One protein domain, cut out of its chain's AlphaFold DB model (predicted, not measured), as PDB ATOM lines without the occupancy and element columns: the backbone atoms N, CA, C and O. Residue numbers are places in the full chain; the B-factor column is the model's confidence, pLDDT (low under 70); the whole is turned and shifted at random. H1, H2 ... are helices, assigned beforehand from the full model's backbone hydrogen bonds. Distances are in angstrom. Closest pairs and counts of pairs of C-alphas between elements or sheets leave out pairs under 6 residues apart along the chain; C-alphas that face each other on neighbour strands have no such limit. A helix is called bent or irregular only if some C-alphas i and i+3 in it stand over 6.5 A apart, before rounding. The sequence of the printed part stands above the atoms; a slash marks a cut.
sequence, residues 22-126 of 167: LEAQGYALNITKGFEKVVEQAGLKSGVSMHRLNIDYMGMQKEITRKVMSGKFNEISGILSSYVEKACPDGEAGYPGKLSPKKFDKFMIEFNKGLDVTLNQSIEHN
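What this domain is: This is residues 22 to 126 of the 167 residues of a protein of Wolbachia endosymbiont wPip_Mol of Culex molestus (UniProt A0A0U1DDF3). Four helices make an elongated body in which the long H1 crosses slantwise over one side of the other three, from H2 at its beginning to H4 toward its end. H2 and H3 fold back on each other as a hairpin, H3 lies between H2 and H4, and the loop of residues 88 to 100 reaches beyond the helices at one end. The 105 printed residues hold H1, H2, H3 and H4 in that order and no named strand, an all-helix class. The whole is compact, with a radius of gyration of the C-alphas of 14.2 A, and spans 44 by 22 by 19 A, only just elongated.

Where its parts are: H1, residues 22 to 46, begins at C-alpha 22 (46.599, 16.625, -15.887) and is 36.0 A long. H2, residues 57 to 69, measures 18.3 A. H3, residues 73 to 87, measures 22.2 A and is only just irregular: C-alphas 74 and 77 are 6.7 A apart. H4, residues 101 to 124, is 34.7 A long and ends at C-alpha 124 (47.004, -2.570, -17.207).

How they stand to each other: H1 touches H2 with residues 24 to 32 alone, opposite ways at a steep tilt of 49 degrees; the closest C-alphas, of Ala 28 and Thr 65, are 5.3 A apart. H2 and H3 form a helical hairpin at a shallow tilt of 14 degrees, closest at the C-alphas of Lys 67 and Phe 73, 6.2 A. H1 touches H4 opposite ways at 34 degrees, a tilt only just shallow, with the C-alphas of Ala 42 and Glu 110 closest at 4.9 A. H3 is close but not clearly touching to H1, at Phe 35 and Leu 80 with C-alphas 7.4 A apart, and to H4, at Ser 77 and Leu 115 with C-alphas 7.6 A apart. H2 and H4 are apart. Every O i to N i+4 pair is within hydrogen-bond range in H1 and H2, against 9 of 11 in H3 and 19 of 20 in H4.

The domain as a whole: The C-alphas farthest apart are those of Gly 94 and Asn 126, 46.5 A. The printed part has no cut; the link from H2 to H3 is tight, that from H1 to H2 short, and that from H3 to H4 long. Mean pLDDT of the printed part is 84.2, with residues 89 to 98 and 122 to 126 under 70.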
ATOM      1  N   LEU A  22      46.535  16.849 -14.442       90.94
ATOM      2  CA  LEU A  22      46.599  16.625 -15.887       90.94
ATOM      3  C   LEU A  22      46.587  15.132 -16.230       90.94
ATOM      4  O   LEU A  22      45.869  14.699 -17.127       90.94
ATOM      5  N   GLU A  23      47.350  14.339 -15.485       88.62
ATOM      6  CA  GLU A  23      47.388  12.891 -15.654       88.62
ATOM      7  C   GLU A  23      46.024  12.264 -15.323       88.62
ATOM      8  O   GLU A  23      45.498  11.474 -16.106       88.62
ATOM      9  N   ALA A  24      45.375  12.707 -14.240       89.75
ATOM     10  CA  ALA A  24      44.032  12.263 -13.872       89.75
ATOM     11  C   ALA A  24      42.980  12.578 -14.947       89.75
ATOM     12  O   ALA A  24      42.092  11.762 -15.203       89.75
ATOM     13  N   GLN A  25      43.087  13.733 -15.610       92.06
ATOM     14  CA  GLN A  25      42.238  14.069 -16.756       92.06
ATOM     15  C   GLN A  25      42.497  13.144 -17.950       92.06
ATOM     16  O   GLN A  25      41.544  12.745 -18.622       92.06
ATOM     17  N   GLY A  26      43.758  12.774 -18.194       90.56
ATOM     18  CA  GLY A  26      44.143  11.791 -19.210       90.56
ATOM     19  C   GLY A  26      43.482  10.432 -18.975       90.56
ATOM     20  O   GLY A  26      42.819   9.907 -19.874       90.56
ATOM     21  N   TYR A  27      43.561   9.917 -17.744       89.06
ATOM     22  CA  TYR A  27      42.850   8.700 -17.339       89.06
ATOM     23  C   TYR A  27      41.340   8.828 -17.543       89.06
ATOM     24  O   TYR A  27      40.725   7.974 -18.183       89.06
ATOM     25  N   ALA A  28      40.737   9.912 -17.047       92.81
ATOM     26  CA  ALA A  28      39.298  10.121 -17.154       92.81
ATOM     27  C   ALA A  28      38.824  10.184 -18.613       92.81
ATOM     28  O   ALA A  28      37.775   9.628 -18.941       92.81
ATOM     29  N   LEU A  29      39.602  10.806 -19.503       92.31
ATOM     30  CA  LEU A  29      39.307  10.847 -20.933       92.31
ATOM     31  C   LEU A  29      39.383   9.453 -21.569       92.31
ATOM     32  O   LEU A  29      38.497   9.092 -22.343       92.31
ATOM     33  N   ASN A  30      40.415   8.667 -21.249       91.06
ATOM     34  CA  ASN A  30      40.564   7.316 -21.793       91.06
ATOM     35  C   ASN A  30      39.415   6.399 -21.345       91.06
ATOM     36  O   ASN A  30      38.804   5.719 -22.170       91.06
ATOM     37  N   ILE A  31      39.059   6.457 -20.060       91.00
ATOM     38  CA  ILE A  31      37.936   5.704 -19.489       91.00
ATOM     39  C   ILE A  31      36.617   6.124 -20.147       91.00
ATOM     40  O   ILE A  31      35.833   5.266 -20.539       91.00
ATOM     41  N   THR A  32      36.388   7.428 -20.332       93.56
ATOM     42  CA  THR A  32      35.167   7.947 -20.974       93.56
ATOM     43  C   THR A  32      35.033   7.457 -22.419       93.56
ATOM     44  O   THR A  32      33.956   7.024 -22.820       93.56
ATOM     45  N   LYS A  33      36.129   7.444 -23.190       91.94
ATOM     46  CA  LYS A  33      36.147   6.899 -24.560       91.94
ATOM     47  C   LYS A  33      35.889   5.393 -24.595       91.94
ATOM     48  O   LYS A  33      35.189   4.906 -25.478       91.94
ATOM     49  N   GLY A  34      36.473   4.646 -23.659       92.88
ATOM     50  CA  GLY A  34      36.216   3.213 -23.520       92.88
ATOM     51  C   GLY A  34      34.748   2.940 -23.190       92.88
ATOM     52  O   GLY A  34      34.105   2.116 -23.834       92.88
ATOM     53  N   PHE A  35      34.198   3.701 -22.249       93.31
ATOM     54  CA  PHE A  35      32.794   3.644 -21.871       93.31
ATOM     55  C   PHE A  35      31.852   3.914 -23.052       93.31
ATOM     56  O   PHE A  35      30.924   3.138 -23.266       93.31
ATOM     57  N   GLU A  36      32.103   4.954 -23.852       93.62
ATOM     58  CA  GLU A  36      31.288   5.280 -25.032       93.62
ATOM     59  C   GLU A  36      31.204   4.094 -26.005       93.62
ATOM     60  O   GLU A  36      30.110   3.695 -26.408       93.62
ATOM     61  N   LYS A  37      32.345   3.451 -26.287       93.44
ATOM     62  CA  LYS A  37      32.401   2.244 -27.126       93.44
ATOM     63  C   LYS A  37      31.609   1.085 -26.526       93.44
ATOM     64  O   LYS A  37      30.910   0.379 -27.249       93.44
ATOM     65  N   VAL A  38      31.711   0.863 -25.215       94.12
ATOM     66  CA  VAL A  38      30.962  -0.204 -24.532       94.12
ATOM     67  C   VAL A  38      29.458   0.040 -24.635       94.12
ATOM     68  O   VAL A  38      28.714  -0.889 -24.949       94.12
ATOM     69  N   VAL A  39      29.012   1.280 -24.418       92.69
ATOM     70  CA  VAL A  39      27.601   1.668 -24.548       92.69
ATOM     71  C   VAL A  39      27.109   1.473 -25.982       92.69
ATOM     72  O   VAL A  39      26.030   0.910 -26.179       92.69
ATOM     73  N   GLU A  40      27.896   1.868 -26.983       92.94
ATOM     74  CA  GLU A  40      27.567   1.666 -28.398       92.94
ATOM     75  C   GLU A  40      27.396   0.180 -28.731       92.94
ATOM     76  O   GLU A  40      26.364  -0.237 -29.262       92.94
ATOM     77  N   GLN A  41      28.369  -0.647 -28.347       93.25
ATOM     78  CA  GLN A  41      28.338  -2.087 -28.597       93.25
ATOM     79  C   GLN A  41      27.176  -2.774 -27.873       93.25
ATOM     80  O   GLN A  41      26.485  -3.619 -28.455       93.25
ATOM     81  N   ALA A  42      26.914  -2.400 -26.618       92.56
ATOM     82  CA  ALA A  42      25.767  -2.894 -25.868       92.56
ATOM     83  C   ALA A  42      24.449  -2.485 -26.538       92.56
ATOM     84  O   ALA A  42      23.538  -3.309 -26.670       92.56
ATOM     85  N   GLY A  43      24.360  -1.245 -27.027       91.56
ATOM     86  CA  GLY A  43      23.224  -0.727 -27.786       91.56
ATOM     87  C   GLY A  43      22.949  -1.540 -29.050       91.56
ATOM     88  O   GLY A  43      21.842  -2.057 -29.228       91.56
ATOM     89  N   LEU A  44      23.975  -1.758 -29.877       91.69
ATOM     90  CA  LEU A  44      23.886  -2.555 -31.106       91.69
ATOM     91  C   LEU A  44      23.391  -3.982 -30.831       91.69
ATOM     92  O   LEU A  44      22.438  -4.447 -31.459       91.69
ATOM     93  N   LYS A  45      23.975  -4.670 -29.844       92.31
ATOM     94  CA  LYS A  45      23.620  -6.063 -29.519       92.31
ATOM     95  C   LYS A  45      22.242  -6.213 -28.875       92.31
ATOM     96  O   LYS A  45      21.590  -7.257 -29.009       92.31
ATOM     97  N   SER A  46      21.783  -5.198 -28.149       88.56
ATOM     98  CA  SER A  46      20.478  -5.199 -27.477       88.56
ATOM     99  C   SER A  46      19.348  -4.606 -28.324       88.56
ATOM    100  O   SER A  46      18.173  -4.812 -28.007       88.56
ATOM    101  N   GLY A  47      19.676  -3.924 -29.425       86.88
ATOM    102  CA  GLY A  47      18.713  -3.172 -30.230       86.88
ATOM    103  C   GLY A  47      18.215  -1.907 -29.521       86.88
ATOM    104  O   GLY A  47      17.052  -1.521 -29.693       86.88
ATOM    105  N   VAL A  48      19.070  -1.305 -28.687       85.88
ATOM    106  CA  VAL A  48      18.860  -0.025 -28.005       85.88
ATOM    107  C   VAL A  48      19.689   1.039 -28.721       85.88
ATOM    108  O   VAL A  48      20.901   0.917 -28.845       85.88
ATOM    109  N   SER A  49      19.035   2.091 -29.212       83.56
ATOM    110  CA  SER A  49      19.739   3.219 -29.827       83.56
ATOM    111  C   SER A  49      20.363   4.107 -28.750       83.56
ATOM    112  O   SER A  49      19.667   4.497 -27.811       83.56
ATOM    113  N   MET A  50      21.633   4.482 -28.926       79.69
ATOM    114  CA  MET A  50      22.342   5.400 -28.024       79.69
ATOM    115  C   MET A  50      21.663   6.764 -27.903       79.69
ATOM    116  O   MET A  50      21.704   7.360 -26.839       79.69
ATOM    117  N   HIS A  51      20.977   7.239 -28.948       79.88
ATOM    118  CA  HIS A  51      20.247   8.512 -28.905       79.88
ATOM    119  C   HIS A  51      19.102   8.520 -27.884       79.88
ATOM    120  O   HIS A  51      18.559   9.576 -27.574       79.88
ATOM    121  N   ARG A  52      18.711   7.347 -27.373       76.50
ATOM    122  CA  ARG A  52      17.715   7.214 -26.303       76.50
ATOM    123  C   ARG A  52      18.327   7.321 -24.908       76.50
ATOM    124  O   ARG A  52      17.569   7.357 -23.946       76.50
ATOM    125  N   LEU A  53      19.655   7.334 -24.803       81.94
ATOM    126  CA  LEU A  53      20.390   7.445 -23.550       81.94
ATOM    127  C   LEU A  53      20.854   8.891 -23.383       81.94
ATOM    128  O   LEU A  53      21.684   9.379 -24.149       81.94
ATOM    129  N   ASN A  54      20.330   9.576 -22.372       87.62
ATOM    130  CA  ASN A  54      20.750  10.937 -22.048       87.62
ATOM    131  C   ASN A  54      21.889  10.913 -21.017       87.62
ATOM    132  O   ASN A  54      21.668  11.141 -19.828       87.62
ATOM    133  N   ILE A  55      23.096  10.562 -21.464       90.50
ATOM    134  CA  ILE A  55      24.271  10.433 -20.590       90.50
ATOM    135  C   ILE A  55      24.973  11.789 -20.448       90.50
ATOM    136  O   ILE A  55      25.424  12.372 -21.434       90.50
ATOM    137  N   ASP A  56      25.145  12.260 -19.210       93.69
ATOM    138  CA  ASP A  56      25.993  13.418 -18.903       93.69
ATOM    139  C   ASP A  56      27.481  13.022 -18.880       93.69
ATOM    140  O   ASP A  56      28.077  12.763 -17.832       93.69
ATOM    141  N   TYR A  57      28.097  12.987 -20.063       92.94
ATOM    142  CA  TYR A  57      29.518  12.665 -20.218       92.94
ATOM    143  C   TYR A  57      30.443  13.645 -19.484       92.94
ATOM    144  O   TYR A  57      31.490  13.243 -18.974       92.94
ATOM    145  N   MET A  58      30.067  14.924 -19.395       94.25
ATOM    146  CA  MET A  58      30.890  15.937 -18.736       94.25
ATOM    147  C   MET A  58      30.892  15.745 -17.215       94.25
ATOM    148  O   MET A  58      31.954  15.806 -16.587       94.25
ATOM    149  N   GLY A  59      29.719  15.521 -16.614       95.44
ATOM    150  CA  GLY A  59      29.591  15.188 -15.196       95.44
ATOM    151  C   GLY A  59      30.351  13.910 -14.853       95.44
ATOM    152  O   GLY A  59      31.160  13.902 -13.919       95.44
ATOM    153  N   MET A  60      30.189  12.880 -15.687       96.19
ATOM    154  CA  MET A  60      30.861  11.594 -15.532       96.19
ATOM    155  C   MET A  60      32.386  11.747 -15.543       96.19
ATOM    156  O   MET A  60      33.062  11.300 -14.615       96.19
ATOM    157  N   GLN A  61      32.945  12.447 -16.534       95.38
ATOM    158  CA  GLN A  61      34.391  12.644 -16.646       95.38
ATOM    159  C   GLN A  61      34.968  13.416 -15.445       95.38
ATOM    160  O   GLN A  61      36.042  13.070 -14.938       95.38
ATOM    161  N   LYS A  62      34.254  14.432 -14.938       96.06
ATOM    162  CA  LYS A  62      34.652  15.168 -13.723       96.06
ATOM    163  C   LYS A  62      34.672  14.260 -12.496       96.06
ATOM    164  O   LYS A  62      35.577  14.355 -11.668       96.06
ATOM    165  N   GLU A  63      33.683  13.385 -12.361       96.94
ATOM    166  CA  GLU A  63      33.606  12.457 -11.239       96.94
ATOM    167  C   GLU A  63      34.720  11.409 -11.278       96.94
ATOM    168  O   GLU A  63      35.392  11.211 -10.264       96.94
ATOM    169  N   ILE A  64      35.002  10.847 -12.456       94.25
ATOM    170  CA  ILE A  64      36.121   9.922 -12.671       94.25
ATOM    171  C   ILE A  64      37.448  10.598 -12.328       94.25
ATOM    172  O   ILE A  64      38.235  10.035 -11.573       94.25
ATOM    173  N   THR A  65      37.673  11.829 -12.803       94.50
ATOM    174  CA  THR A  65      38.902  12.590 -12.507       94.50
ATOM    175  C   THR A  65      39.130  12.696 -10.998       94.50
ATOM    176  O   THR A  65      40.225  12.418 -10.514       94.50
ATOM    177  N   ARG A  66      38.082  13.024 -10.224       94.75
ATOM    178  CA  ARG A  66      38.171  13.092  -8.755       94.75
ATOM    179  C   ARG A  66      38.534  11.744  -8.135       94.75
ATOM    180  O   ARG A  66      39.357  11.712  -7.224       94.75
ATOM    181  N   LYS A  67      37.948  10.640  -8.617       93.50
ATOM    182  CA  LYS A  67      38.276   9.299  -8.109       93.50
ATOM    183  C   LYS A  67      39.720   8.919  -8.398       93.50
ATOM    184  O   LYS A  67      40.401   8.487  -7.469       93.50
ATOM    185  N   VAL A  68      40.196   9.167  -9.617       89.56
ATOM    186  CA  VAL A  68      41.589   8.929 -10.018       89.56
ATOM    187  C   VAL A  68      42.553   9.714  -9.127       89.56
ATOM    188  O   VAL A  68      43.447   9.120  -8.536       89.56
ATOM    189  N   MET A  69      42.321  11.017  -8.929       88.25
ATOM    190  CA  MET A  69      43.167  11.847  -8.054       88.25
ATOM    191  C   MET A  69      43.213  11.345  -6.603       88.25
ATOM    192  O   MET A  69      44.222  11.509  -5.926       88.25
ATOM    193  N   SER A  70      42.130  10.732  -6.122       88.50
ATOM    194  CA  SER A  70      42.052  10.147  -4.777       88.50
ATOM    195  C   SER A  70      42.527   8.689  -4.684       88.50
ATOM    196  O   SER A  70      42.393   8.083  -3.624       88.50
ATOM    197  N   GLY A  71      43.015   8.097  -5.781       84.62
ATOM    198  CA  GLY A  71      43.431   6.689  -5.839       84.62
ATOM    199  C   GLY A  71      42.281   5.672  -5.768       84.62
ATOM    200  O   GLY A  71      42.514   4.481  -5.587       84.62
ATOM    201  N   LYS A  72      41.027   6.113  -5.917       89.44
ATOM    202  CA  LYS A  72      39.806   5.305  -5.742       89.44
ATOM    203  C   LYS A  72      39.330   4.668  -7.050       89.44
ATOM    204  O   LYS A  72      38.182   4.838  -7.461       89.44
ATOM    205  N   PHE A  73      40.222   3.954  -7.731       85.94
ATOM    206  CA  PHE A  73      39.934   3.348  -9.039       85.94
ATOM    207  C   PHE A  73      38.824   2.293  -8.987       85.94
ATOM    208  O   PHE A  73      38.012   2.196  -9.902       85.94
ATOM    209  N   ASN A  74      38.735   1.555  -7.881       87.00
ATOM    210  CA  ASN A  74      37.701   0.552  -7.639       87.00
ATOM    211  C   ASN A  74      36.273   1.133  -7.591       87.00
ATOM    212  O   ASN A  74      35.315   0.387  -7.761       87.00
ATOM    213  N   GLU A  75      36.112   2.443  -7.372       91.56
ATOM    214  CA  GLU A  75      34.801   3.108  -7.368       91.56
ATOM    215  C   GLU A  75      34.337   3.514  -8.789       91.56
ATOM    216  O   GLU A  75      33.168   3.850  -8.984       91.56
ATOM    217  N   ILE A  76      35.223   3.481  -9.796       90.50
ATOM    218  CA  ILE A  76      34.940   3.975 -11.156       90.50
ATOM    219  C   ILE A  76      33.880   3.127 -11.868       90.50
ATOM    220  O   ILE A  76      32.993   3.685 -12.511       90.50
ATOM    221  N   SER A  77      33.916   1.799 -11.735       90.88
ATOM    222  CA  SER A  77      32.917   0.912 -12.358       90.88
ATOM    223  C   SER A  77      31.490   1.216 -11.886       90.88
ATOM    224  O   SER A  77      30.557   1.250 -12.694       90.88
ATOM    225  N   GLY A  78      31.330   1.513 -10.592       93.00
ATOM    226  CA  GLY A  78      30.057   1.918  -9.997       93.00
ATOM    227  C   GLY A  78      29.561   3.263 -10.527       93.00
ATOM    228  O   GLY A  78      28.372   3.409 -10.808       93.00
ATOM    229  N   ILE A  79      30.467   4.226 -10.743       94.38
ATOM    230  CA  ILE A  79      30.124   5.510 -11.377       94.38
ATOM    231  C   ILE A  79      29.590   5.268 -12.788       94.38
ATOM    232  O   ILE A  79      28.485   5.701 -13.100       94.38
ATOM    233  N   LEU A  80      30.342   4.548 -13.625       94.06
ATOM    234  CA  LEU A  80      29.966   4.298 -15.019       94.06
ATOM    235  C   LEU A  80      28.598   3.606 -15.122       94.06
ATOM    236  O   LEU A  80      27.753   4.028 -15.911       94.06
ATOM    237  N   SER A  81      28.354   2.604 -14.276       91.69
ATOM    238  CA  SER A  81      27.065   1.905 -14.213       91.69
ATOM    239  C   SER A  81      25.929   2.848 -13.804       91.69
ATOM    240  O   SER A  81      24.896   2.885 -14.469       91.69
ATOM    241  N   SER A  82      26.141   3.698 -12.791       92.44
ATOM    242  CA  SER A  82      25.116   4.648 -12.338       92.44
ATOM    243  C   SER A  82      24.725   5.669 -13.410       92.44
ATOM    244  O   SER A  82      23.553   6.037 -13.490       92.44
ATOM    245  N   TYR A  83      25.672   6.150 -14.225       92.94
ATOM    246  CA  TYR A  83      25.347   7.084 -15.310       92.94
ATOM    247  C   TYR A  83      24.486   6.425 -16.386       92.94
ATOM    248  O   TYR A  83      23.578   7.063 -16.909       92.94
ATOM    249  N   VAL A  84      24.730   5.150 -16.686       90.06
ATOM    250  CA  VAL A  84      23.914   4.383 -17.632       90.06
ATOM    251  C   VAL A  84      22.510   4.143 -17.097       90.06
ATOM    252  O   VAL A  84      21.545   4.375 -17.824       90.06
ATOM    253  N   GLU A  85      22.392   3.723 -15.837       87.56
ATOM    254  CA  GLU A  85      21.103   3.514 -15.171       87.56
ATOM    255  C   GLU A  85      20.262   4.794 -15.199       87.56
ATOM    256  O   GLU A  85      19.134   4.777 -15.675       87.56
ATOM    257  N   LYS A  86      20.850   5.936 -14.816       87.25
ATOM    258  CA  LYS A  86      20.169   7.243 -14.831       87.25
ATOM    259  C   LYS A  86      19.834   7.746 -16.233       87.25
ATOM    260  O   LYS A  86      18.870   8.488 -16.403       87.25
ATOM    261  N   ALA A  87      20.658   7.409 -17.223       85.75
ATOM    262  CA  ALA A  87      20.432   7.792 -18.611       85.75
ATOM    263  C   ALA A  87      19.363   6.933 -19.289       85.75
ATOM    264  O   ALA A  87      18.848   7.323 -20.342       85.75
ATOM    265  N   CYS A  88      19.040   5.771 -18.716       76.38
ATOM    266  CA  CYS A  88      17.927   4.969 -19.174       76.38
ATOM    267  C   CYS A  88      16.624   5.548 -18.614       76.38
ATOM    268  O   CYS A  88      16.545   5.893 -17.439       76.38
ATOM    269  N   PRO A  89      15.584   5.686 -19.448       65.25
ATOM    270  CA  PRO A  89      14.305   6.202 -18.996       65.25
ATOM    271  C   PRO A  89      13.628   5.170 -18.088       65.25
ATOM    272  O   PRO A  89      12.920   4.273 -18.559       65.25
ATOM    273  N   ASP A  90      13.857   5.297 -16.786       55.97
ATOM    274  CA  ASP A  90      13.138   4.557 -15.766       55.97
ATOM    275  C   ASP A  90      11.676   5.010 -15.706       55.97
ATOM    276  O   ASP A  90      11.329   6.191 -15.746       55.97
ATOM    277  N   GLY A  91      10.793   4.035 -15.518       49.72
ATOM    278  CA  GLY A  91       9.666   4.282 -14.631       49.72
ATOM    279  C   GLY A  91       8.353   4.680 -15.269       49.72
ATOM    280  O   GLY A  91       7.499   3.806 -15.380       49.72
ATOM    281  N   GLU A  92       8.112   5.943 -15.615       39.09
ATOM    282  CA  GLU A  92       6.721   6.402 -15.747       39.09
ATOM    283  C   GLU A  92       5.995   5.792 -16.956       39.09
ATOM    284  O   GLU A  92       6.382   5.926 -18.122       39.09
ATOM    285  N   ALA A  93       4.934   5.040 -16.661       41.12
ATOM    286  CA  ALA A  93       4.040   4.486 -17.663       41.12
ATOM    287  C   ALA A  93       3.375   5.642 -18.424       41.12
ATOM    288  O   ALA A  93       2.563   6.364 -17.858       41.12
ATOM    289  N   GLY A  94       3.724   5.814 -19.701       48.91
ATOM    290  CA  GLY A  94       3.095   6.816 -20.567       48.91
ATOM    291  C   GLY A  94       4.055   7.635 -21.428       48.91
ATOM    292  O   GLY A  94       3.599   8.239 -22.394       48.91
ATOM    293  N   TYR A  95       5.365   7.621 -21.157       51.66
ATOM    294  CA  TYR A  95       6.317   8.357 -21.996       51.66
ATOM    295  C   TYR A  95       6.658   7.600 -23.298       51.66
ATOM    296  O   TYR A  95       7.177   6.473 -23.245       51.66
ATOM    297  N   PRO A  96       6.420   8.197 -24.485       49.16
ATOM    298  CA  PRO A  96       6.886   7.644 -25.752       49.16
ATOM    299  C   PRO A  96       8.418   7.663 -25.747       49.16
ATOM    300  O   PRO A  96       9.034   8.719 -25.797       49.16
ATOM    301  N   GLY A  97       9.046   6.491 -25.622       57.34
ATOM    302  CA  GLY A  97      10.500   6.411 -25.442       57.34
ATOM    303  C   GLY A  97      10.978   5.482 -24.329       57.34
ATOM    304  O   GLY A  97      12.189   5.300 -24.196       57.34
ATOM    305  N   LYS A  98      10.084   4.792 -23.614       69.81
ATOM    306  CA  LYS A  98      10.454   3.746 -22.646       69.81
ATOM    307  C   LYS A  98      11.115   2.530 -23.320       69.81
ATOM    308  O   LYS A  98      10.666   2.065 -24.376       69.81
ATOM    309  N   LEU A  99      12.204   2.021 -22.741       72.62
ATOM    310  CA  LEU A  99      12.757   0.715 -23.110       72.62
ATOM    311  C   LEU A  99      11.905  -0.379 -22.467       72.62
ATOM    312  O   LEU A  99      11.483  -0.253 -21.321       72.62
ATOM    313  N   SER A 100      11.627  -1.462 -23.197       80.12
ATOM    314  CA  SER A 100      11.006  -2.616 -22.548       80.12
ATOM    315  C   SER A 100      11.992  -3.208 -21.533       80.12
ATOM    316  O   SER A 100      13.184  -3.262 -21.849       80.12
ATOM    317  N   PRO A 101      11.529  -3.701 -20.366       82.56
ATOM    318  CA  PRO A 101      12.409  -4.285 -19.350       82.56
ATOM    319  C   PRO A 101      13.376  -5.317 -19.941       82.56
ATOM    320  O   PRO A 101      14.582  -5.184 -19.817       82.56
ATOM    321  N   LYS A 102      12.869  -6.225 -20.786       85.94
ATOM    322  CA  LYS A 102      13.685  -7.226 -21.496       85.94
ATOM    323  C   LYS A 102      14.815  -6.635 -22.356       85.94
ATOM    324  O   LYS A 102      15.872  -7.249 -22.478       85.94
ATOM    325  N   LYS A 103      14.591  -5.493 -23.018       85.12
ATOM    326  CA  LYS A 103      15.636  -4.828 -23.820       85.12
ATOM    327  C   LYS A 103      16.659  -4.142 -22.925       85.12
ATOM    328  O   LYS A 103      17.844  -4.219 -23.233       85.12
ATOM    329  N   PHE A 104      16.203  -3.514 -21.845       85.56
ATOM    330  CA  PHE A 104      17.074  -2.895 -20.853       85.56
ATOM    331  C   PHE A 104      17.950  -3.939 -20.146       85.56
ATOM    332  O   PHE A 104      19.166  -3.796 -20.141       85.56
ATOM    333  N   ASP A 105      17.375  -5.055 -19.694       89.12
ATOM    334  CA  ASP A 105      18.126  -6.153 -19.076       89.12
ATOM    335  C   ASP A 105      19.189  -6.704 -20.032       89.12
ATOM    336  O   ASP A 105      20.353  -6.871 -19.671       89.12
ATOM    337  N   LYS A 106      18.814  -6.933 -21.300       91.44
ATOM    338  CA  LYS A 106      19.758  -7.383 -22.330       91.44
ATOM    339  C   LYS A 106      20.880  -6.368 -22.557       91.44
ATOM    340  O   LYS A 106      22.029  -6.764 -22.735       91.44
ATOM    341  N   PHE A 107      20.547  -5.080 -22.576       91.50
ATOM    342  CA  PHE A 107      21.518  -4.004 -22.706       91.50
ATOM    343  C   PHE A 107      22.490  -3.986 -21.519       91.50
ATOM    344  O   PHE A 107      23.693  -4.027 -21.749       91.50
ATOM    345  N   MET A 108      21.995  -4.039 -20.278       91.19
ATOM    346  CA  MET A 108      22.833  -4.052 -19.073       91.19
ATOM    347  C   MET A 108      23.750  -5.279 -19.012       91.19
ATOM    348  O   MET A 108      24.907  -5.161 -18.618       91.19
ATOM    349  N   ILE A 109      23.285  -6.446 -19.469       92.94
ATOM    350  CA  ILE A 109      24.127  -7.649 -19.578       92.94
ATOM    351  C   ILE A 109      25.294  -7.423 -20.548       92.94
ATOM    352  O   ILE A 109      26.433  -7.745 -20.216       92.94
ATOM    353  N   GLU A 110      25.038  -6.894 -21.747       93.81
ATOM    354  CA  GLU A 110      26.103  -6.646 -22.730       93.81
ATOM    355  C   GLU A 110      27.024  -5.491 -22.317       93.81
ATOM    356  O   GLU A 110      28.233  -5.571 -22.532       93.81
ATOM    357  N   PHE A 111      26.471  -4.464 -21.670       92.88
ATOM    358  CA  PHE A 111      27.222  -3.354 -21.094       92.88
ATOM    359  C   PHE A 111      28.200  -3.845 -20.022       92.88
ATOM    360  O   PHE A 111      29.398  -3.612 -20.146       92.88
ATOM    361  N   ASN A 112      27.726  -4.603 -19.028       91.38
ATOM    362  CA  ASN A 112      28.566  -5.099 -17.935       91.38
ATOM    363  C   ASN A 112      29.702  -6.002 -18.438       91.38
ATOM    364  O   ASN A 112      30.825  -5.906 -17.947       91.38
ATOM    365  N   LYS A 113      29.443  -6.827 -19.463       90.75
ATOM    366  CA  LYS A 113      30.489  -7.632 -20.117       90.75
ATOM    367  C   LYS A 113      31.572  -6.764 -20.761       90.75
ATOM    368  O   LYS A 113      32.750  -7.079 -20.645       90.75
ATOM    369  N   GLY A 114      31.189  -5.702 -21.472       89.00
ATOM    370  CA  GLY A 114      32.152  -4.813 -22.130       89.00
ATOM    371  C   GLY A 114      32.894  -3.900 -21.151       89.00
ATOM    372  O   GLY A 114      34.063  -3.579 -21.371       89.00
ATOM    373  N   LEU A 115      32.227  -3.505 -20.064       89.19
ATOM    374  CA  LEU A 115      32.774  -2.624 -19.040       89.19
ATOM    375  C   LEU A 115      33.959  -3.269 -18.318       89.19
ATOM    376  O   LEU A 115      34.999  -2.630 -18.182       89.19
ATOM    377  N   ASP A 116      33.816  -4.532 -17.913       83.50
ATOM    378  CA  ASP A 116      34.871  -5.286 -17.229       83.50
ATOM    379  C   ASP A 116      36.143  -5.378 -18.090       83.50
ATOM    380  O   ASP A 116      37.230  -4.995 -17.662       83.50
ATOM    381  N   VAL A 117      35.990  -5.745 -19.366       84.81
ATOM    382  CA  VAL A 117      37.106  -5.811 -20.329       84.81
ATOM    383  C   VAL A 117      37.798  -4.454 -20.490       84.81
ATOM    384  O   VAL A 117      39.026  -4.372 -20.483       84.81
ATOM    385  N   THR A 118      37.019  -3.377 -20.612       83.88
ATOM    386  CA  THR A 118      37.542  -2.023 -20.853       83.88
ATOM    387  C   THR A 118      38.286  -1.466 -19.640       83.88
ATOM    388  O   THR A 118      39.327  -0.816 -19.782       83.88
ATOM    389  N   LEU A 119      37.773  -1.706 -18.431       80.00
ATOM    390  CA  LEU A 119      38.424  -1.255 -17.204       80.00
ATOM    391  C   LEU A 119      39.721  -2.023 -16.944       80.00
ATOM    392  O   LEU A 119      40.730  -1.397 -16.637       80.00
ATOM    393  N   ASN A 120      39.738  -3.335 -17.179       75.88
ATOM    394  CA  ASN A 120      40.955  -4.134 -17.031       75.88
ATOM    395  C   ASN A 120      42.057  -3.671 -18.007       75.88
ATOM    396  O   ASN A 120      43.187  -3.427 -17.591       75.88
ATOM    397  N   GLN A 121      41.712  -3.391 -19.269       71.94
ATOM    398  CA  GLN A 121      42.660  -2.832 -20.245       71.94
ATOM    399  C   GLN A 121      43.152  -1.427 -19.862       71.94
ATOM    400  O   GLN A 121      44.340  -1.122 -19.950       71.94
ATOM    401  N   SER A 122      42.257  -0.545 -19.420       65.88
ATOM    402  CA  SER A 122      42.642   0.823 -19.053       65.88
ATOM    403  C   SER A 122      43.455   0.912 -17.758       65.88
ATOM    404  O   SER A 122      44.101   1.933 -17.541       65.88
ATOM    405  N   ILE A 123      43.483  -0.129 -16.923       59.38
ATOM    406  CA  ILE A 123      44.332  -0.191 -15.724       59.38
ATOM    407  C   ILE A 123      45.701  -0.813 -16.050       59.38
ATOM    408  O   ILE A 123      46.721  -0.296 -15.599       59.38
ATOM    409  N   GLU A 124      45.754  -1.862 -16.878       53.34
ATOM    410  CA  GLU A 124      47.004  -2.570 -17.207       53.34
ATOM    411  C   GLU A 124      47.928  -1.789 -18.163       53.34
ATOM    412  O   GLU A 124      49.148  -1.803 -17.998       53.34
ATOM    413  N   HIS A 125      47.376  -1.035 -19.120       48.19
ATOM    414  CA  HIS A 125      48.164  -0.311 -20.131       48.19
ATOM    415  C   HIS A 125      48.862   0.971 -19.636       48.19
ATOM    416  O   HIS A 125      49.551   1.629 -20.413       48.19
ATOM    417  N   ASN A 126      48.712   1.341 -18.362       48.41
ATOM    418  CA  ASN A 126      49.339   2.539 -17.792       48.41
ATOM    419  C   ASN A 126      50.587   2.241 -16.936       48.41
ATOM    420  O   ASN A 126      51.167   3.159 -16.361       48.41
TER     421      ASN A 126